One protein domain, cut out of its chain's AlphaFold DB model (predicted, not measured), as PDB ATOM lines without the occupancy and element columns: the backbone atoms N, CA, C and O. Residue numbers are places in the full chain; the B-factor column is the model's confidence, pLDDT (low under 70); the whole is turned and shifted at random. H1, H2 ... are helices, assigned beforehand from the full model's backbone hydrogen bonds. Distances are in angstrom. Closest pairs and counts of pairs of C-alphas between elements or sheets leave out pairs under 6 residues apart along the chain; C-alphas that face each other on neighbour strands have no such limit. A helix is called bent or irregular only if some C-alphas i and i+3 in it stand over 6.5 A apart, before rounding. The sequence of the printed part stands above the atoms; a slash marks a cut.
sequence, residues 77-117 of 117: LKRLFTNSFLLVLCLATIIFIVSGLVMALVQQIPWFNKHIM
ATOM      1  N   LEU A  77      -5.797  48.657  -1.265       65.25
ATOM      2  CA  LEU A  77      -6.293  47.580  -2.147       65.25
ATOM      3  C   LEU A  77      -7.208  48.088  -3.272       65.25
ATOM      4  O   LEU A  77      -7.120  47.617  -4.406       65.25
ATOM      5  N   LYS A  78      -8.042  49.094  -2.976       62.91
ATOM      6  CA  LYS A  78      -8.986  49.678  -3.938       62.91
ATOM      7  C   LYS A  78      -8.274  50.213  -5.186       62.91
ATOM      8  O   LYS A  78      -8.770  50.009  -6.279       62.91
ATOM      9  N   ARG A  79      -7.091  50.823  -5.035       65.25
ATOM     10  CA  ARG A  79      -6.320  51.429  -6.137       65.25
ATOM     11  C   ARG A  79      -5.644  50.391  -7.041       65.25
ATOM     12  O   ARG A  79      -5.486  50.644  -8.229       65.25
ATOM     13  N   LEU A  80      -5.270  49.227  -6.504       67.88
ATOM     14  CA  LEU A  80      -4.682  48.128  -7.284       67.88
ATOM     15  C   LEU A  80      -5.718  47.470  -8.195       67.88
ATOM     16  O   LEU A  80      -5.446  47.185  -9.362       67.88
ATOM     17  N   PHE A  81      -6.902  47.222  -7.632       63.94
ATOM     18  CA  PHE A  81      -7.940  46.454  -8.299       63.94
ATOM     19  C   PHE A  81      -8.520  47.231  -9.482       63.94
ATOM     20  O   PHE A  81      -8.586  46.692 -10.583       63.94
ATOM     21  N   THR A  82      -8.845  48.516  -9.298       63.84
ATOM     22  CA  THR A  82      -9.416  49.331 -10.379       63.84
ATOM     23  C   THR A  82      -8.419  49.730 -11.459       63.84
ATOM     24  O   THR A  82      -8.808  49.769 -12.621       63.84
ATOM     25  N   ASN A  83      -7.149  49.997 -11.129       65.00
ATOM     26  CA  ASN A  83      -6.235  50.610 -12.105       65.00
ATOM     27  C   ASN A  83      -5.248  49.634 -12.747       65.00
ATOM     28  O   ASN A  83      -4.832  49.863 -13.877       65.00
ATOM     29  N   SER A  84      -4.837  48.577 -12.048       67.25
ATOM     30  CA  SER A  84      -3.783  47.682 -12.541       67.25
ATOM     31  C   SER A  84      -4.338  46.317 -12.907       67.25
ATOM     32  O   SER A  84      -4.114  45.848 -14.016       67.25
ATOM     33  N   PHE A  85      -5.102  45.694 -12.009       74.75
ATOM     34  CA  PHE A  85      -5.619  44.350 -12.251       74.75
ATOM     35  C   PHE A  85      -6.672  44.329 -13.368       74.75
ATOM     36  O   PHE A  85      -6.530  43.571 -14.325       74.75
ATOM     37  N   LEU A  86      -7.676  45.214 -13.301       75.44
ATOM     38  CA  LEU A  86      -8.690  45.324 -14.357       75.44
ATOM     39  C   LEU A  86      -8.093  45.772 -15.693       75.44
ATOM     40  O   LEU A  86      -8.478  45.240 -16.726       75.44
ATOM     41  N   LEU A  87      -7.130  46.699 -15.691       78.06
ATOM     42  CA  LEU A  87      -6.497  47.160 -16.927       78.06
ATOM     43  C   LEU A  87      -5.719  46.034 -17.615       78.06
ATOM     44  O   LEU A  87      -5.880  45.834 -18.814       78.06
ATOM     45  N   VAL A  88      -4.908  45.281 -16.865       82.25
ATOM     46  CA  VAL A  88      -4.137  44.157 -17.415       82.25
ATOM     47  C   VAL A  88      -5.069  43.056 -17.918       82.25
ATOM     48  O   VAL A  88      -4.849  42.538 -19.009       82.25
ATOM     49  N   LEU A  89      -6.135  42.739 -17.178       82.50
ATOM     50  CA  LEU A  89      -7.124  41.745 -17.597       82.50
ATOM     51  C   LEU A  89      -7.872  42.182 -18.865       82.50
ATOM     52  O   LEU A  89      -7.972  41.409 -19.818       82.50
ATOM     53  N   CYS A  90      -8.366  43.421 -18.902       85.19
ATOM     54  CA  CYS A  90      -9.053  43.974 -20.067       85.19
ATOM     55  C   CYS A  90      -8.126  44.023 -21.282       85.19
ATOM     56  O   CYS A  90      -8.515  43.552 -22.345       85.19
ATOM     57  N   LEU A  91      -6.893  44.520 -21.136       86.94
ATOM     58  CA  LEU A  91      -5.912  44.554 -22.224       86.94
ATOM     59  C   LEU A  91      -5.582  43.151 -22.733       86.94
ATOM     60  O   LEU A  91      -5.610  42.935 -23.940       86.94
ATOM     61  N   ALA A  92      -5.321  42.191 -21.843       85.56
ATOM     62  CA  ALA A  92      -5.040  40.812 -22.236       85.56
ATOM     63  C   ALA A  92      -6.215  40.196 -23.014       85.56
ATOM     64  O   ALA A  92      -6.010  39.563 -24.049       85.56
ATOM     65  N   THR A  93      -7.445  40.439 -22.557       86.38
ATOM     66  CA  THR A  93      -8.663  39.938 -23.208       86.38
ATOM     67  C   THR A  93      -8.874  40.597 -24.572       86.38
ATOM     68  O   THR A  93      -9.149  39.909 -25.552       86.38
ATOM     69  N   ILE A  94      -8.682  41.917 -24.668       93.25
ATOM     70  CA  ILE A  94      -8.772  42.667 -25.927       93.25
ATOM     71  C   ILE A  94      -7.727  42.161 -26.924       93.25
ATOM     72  O   ILE A  94      -8.079  41.862 -28.061       93.25
ATOM     73  N   ILE A  95      -6.465  42.013 -26.510       91.88
ATOM     74  CA  ILE A  95      -5.386  41.508 -27.371       91.88
ATOM     75  C   ILE A  95      -5.716  40.103 -27.879       91.88
ATOM     76  O   ILE A  95      -5.547  39.831 -29.065       91.88
ATOM     77  N   PHE A  96      -6.225  39.225 -27.012       89.69
ATOM     78  CA  PHE A  96      -6.603  37.869 -27.400       89.69
ATOM     79  C   PHE A  96      -7.741  37.860 -28.435       89.69
ATOM     80  O   PHE A  96      -7.642  37.174 -29.452       89.69
ATOM     81  N   ILE A  97      -8.784  38.674 -28.231       94.25
ATOM     82  CA  ILE A  97      -9.905  38.816 -29.175       94.25
ATOM     83  C   ILE A  97      -9.427  39.386 -30.512       94.25
ATOM     84  O   ILE A  97      -9.761  38.843 -31.564       94.25
ATOM     85  N   VAL A  98      -8.624  40.454 -30.488       95.88
ATOM     86  CA  VAL A  98      -8.078  41.079 -31.699       95.88
ATOM     87  C   VAL A  98      -7.196  40.090 -32.455       95.88
ATOM     88  O   VAL A  98      -7.351  39.954 -33.664       95.88
ATOM     89  N   SER A  99      -6.327  39.348 -31.764       88.12
ATOM     90  CA  SER A  99      -5.504  38.306 -32.384       88.12
ATOM     91  C   SER A  99      -6.360  37.220 -33.039       88.12
ATOM     92  O   SER A  99      -6.054  36.795 -34.150       88.12
ATOM     93  N   GLY A 100      -7.441  36.783 -32.384       90.00
ATOM     94  CA  GLY A 100      -8.384  35.819 -32.955       90.00
ATOM     95  C   GLY A 100      -9.098  36.357 -34.197       90.00
ATOM     96  O   GLY A 100      -9.176  35.665 -35.211       90.00
ATOM     97  N   LEU A 101      -9.555  37.613 -34.154       93.81
ATOM     98  CA  LEU A 101     -10.206  38.282 -35.284       93.81
ATOM     99  C   LEU A 101      -9.249  38.451 -36.471       93.81
ATOM    100  O   LEU A 101      -9.622  38.164 -37.605       93.81
ATOM    101  N   VAL A 102      -8.009  38.876 -36.215       93.62
ATOM    102  CA  VAL A 102      -6.969  39.004 -37.244       93.62
ATOM    103  C   VAL A 102      -6.729  37.658 -37.917       93.62
ATOM    104  O   VAL A 102      -6.755  37.593 -39.141       93.62
ATOM    105  N   MET A 103      -6.570  36.575 -37.149       86.31
ATOM    106  CA  MET A 103      -6.380  35.239 -37.726       86.31
ATOM    107  C   MET A 103      -7.589  34.794 -38.561       86.31
ATOM    108  O   MET A 103      -7.404  34.254 -39.650       86.31
ATOM    109  N   ALA A 104      -8.816  35.084 -38.117       88.25
ATOM    110  CA  ALA A 104     -10.028  34.775 -38.877       88.25
ATOM    111  C   ALA A 104     -10.116  35.548 -40.209       88.25
ATOM    112  O   ALA A 104     -10.562  34.996 -41.212       88.25
ATOM    113  N   LEU A 105      -9.668  36.808 -40.243       90.31
ATOM    114  CA  LEU A 105      -9.583  37.596 -41.479       90.31
ATOM    115  C   LEU A 105      -8.469  37.088 -42.399       90.31
ATOM    116  O   LEU A 105      -8.669  36.955 -43.604       90.31
ATOM    117  N   VAL A 106      -7.309  36.760 -41.832       87.31
ATOM    118  CA  VAL A 106      -6.163  36.216 -42.569       87.31
ATOM    119  C   VAL A 106      -6.518  34.887 -43.248       87.31
ATOM    120  O   VAL A 106      -6.117  34.664 -44.388       87.31
ATOM    121  N   GLN A 107      -7.339  34.041 -42.620       82.75
ATOM    122  CA  GLN A 107      -7.816  32.788 -43.221       82.75
ATOM    123  C   GLN A 107      -8.722  32.980 -44.449       82.75
ATOM    124  O   GLN A 107      -8.824  32.068 -45.270       82.75
ATOM    125  N   GLN A 108      -9.344  34.151 -44.629       86.69
ATOM    126  CA  GLN A 108     -10.123  34.455 -45.838       86.69
ATOM    127  C   GLN A 108      -9.230  34.759 -47.049       86.69
ATOM    128  O   GLN A 108      -9.717  34.763 -48.178       86.69
ATOM    129  N   ILE A 109      -7.929  34.998 -46.839       86.88
ATOM    130  CA  ILE A 109      -6.967  35.273 -47.907       86.88
ATOM    131  C   ILE A 109      -6.539  33.934 -48.539       86.88
ATOM    132  O   ILE A 109      -5.810  33.163 -47.904       86.88
ATOM    133  N   PRO A 110      -6.903  33.651 -49.806       79.44
ATOM    134  CA  PRO A 110      -6.662  32.343 -50.428       79.44
ATOM    135  C   PRO A 110      -5.177  31.985 -50.534       79.44
ATOM    136  O   PRO A 110      -4.803  30.818 -50.448       79.44
ATOM    137  N   TRP A 111      -4.320  32.995 -50.707       82.19
ATOM    138  CA  TRP A 111      -2.869  32.824 -50.750       82.19
ATOM    139  C   TRP A 111      -2.301  32.324 -49.412       82.19
ATOM    140  O   TRP A 111      -1.458  31.433 -49.406       82.19
ATOM    141  N   PHE A 112      -2.793  32.843 -48.281       77.19
ATOM    142  CA  PHE A 112      -2.297  32.475 -46.951       77.19
ATOM    143  C   PHE A 112      -2.716  31.048 -46.580       77.19
ATOM    144  O   PHE A 112      -1.890  30.246 -46.148       77.19
ATOM    145  N   ASN A 113      -3.982  30.707 -46.835       73.31
ATOM    146  CA  ASN A 113      -4.528  29.384 -46.533       73.31
ATOM    147  C   ASN A 113      -3.906  28.260 -47.387       73.31
ATOM    148  O   ASN A 113      -3.912  27.110 -46.986       73.31
ATOM    149  N   LYS A 114      -3.362  28.577 -48.571       74.44
ATOM    150  CA  LYS A 114      -2.765  27.583 -49.480       74.44
ATOM    151  C   LYS A 114      -1.277  27.303 -49.220       74.44
ATOM    152  O   LYS A 114      -0.772  26.280 -49.673       74.44
ATOM    153  N   HIS A 115      -0.562  28.225 -48.575       76.44
ATOM    154  CA  HIS A 115       0.900  28.155 -48.440       76.44
ATOM    155  C   HIS A 115       1.407  28.039 -46.998       76.44
ATOM    156  O   HIS A 115       2.560  27.656 -46.818       76.44
ATOM    157  N   ILE A 116       0.600  28.397 -45.992       72.00
ATOM    158  CA  ILE A 116       1.037  28.457 -44.585       72.00
ATOM    159  C   ILE A 116       0.247  27.509 -43.665       72.00
ATOM    160  O   ILE A 116       0.803  27.062 -42.662       72.00
ATOM    161  N   MET A 117      -1.009  27.191 -43.996       55.38
ATOM    162  CA  MET A 117      -1.794  26.126 -43.349       55.38
ATOM    163  C   MET A 117      -1.710  24.832 -44.156       55.38
ATOM    164  O   MET A 117      -1.753  23.762 -43.510       55.38
TER     165      MET A 117
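AT A GLANCE: This is residues 77 to 117 of the 117 residues of the protein "Acyl_transf_3 domain-containing protein" of Lactobacillus amylolyticus (UniProt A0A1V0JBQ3). One long helix, H1, makes nearly the whole length of this domain, and after a tight turn of the backbone a very short helix, H2, sits crosswise at its far end, so the shape is a rod with a small foot. H1 and H2 make a corner near the end of H1 and the start of H2, and they do not cross. The printed part has 41 residues with two named helices, H1 then H2, and no named strand; the class is all helix. The whole is extended, with a radius of gyration of the C-alphas of 16.6 A, and the C-alphas span 51 by 12 by 7 A.

HOW THE PARTS SIT: H1, residues 77 to 106, is joined to H2, residues 110 to 115, by a tight link of 3 residues. The two helices are close but not clearly touching, with 1 pair of C-alphas within 8 A; the closest C-alphas are those of Val 106 and Phe 112, 6.9 A apart. Their lines are about perpendicular, at 89 degrees, and their centres are 29.4 A apart. Residues 77 to 106, which belong to H1, stand free, and so do residues 108 to 115, of which 110 to 115 belong to H2. In H2 every O i to N i+4 pair is within hydrogen-bond range; in H1 23 of 26 are.

IN THESE COORDINATES: H1 begins at C-alpha 77, at (-6.293, 47.580, -2.147), and ends at C-alpha 106, at (-6.163, 36.216, -42.569), 42.0 A from first to last C-alpha. It is irregular, but only just: C-alphas 82 and 85 are 6.54 A apart. H2 runs from Pro 110 to His 115, whose C-alpha is at (0.900, 28.155, -48.440), and measures 8.9 A.

THE WHOLE: The C-alphas of Leu 77 and Lys 114 are the two farthest apart, at 51.5 A. The printed part has no cut, and it ends at residue 117, the chain's last residue. The mean pLDDT of the printed part is 80.2, and confidence is low, under 70, at residues 77 to 84 and residue 117.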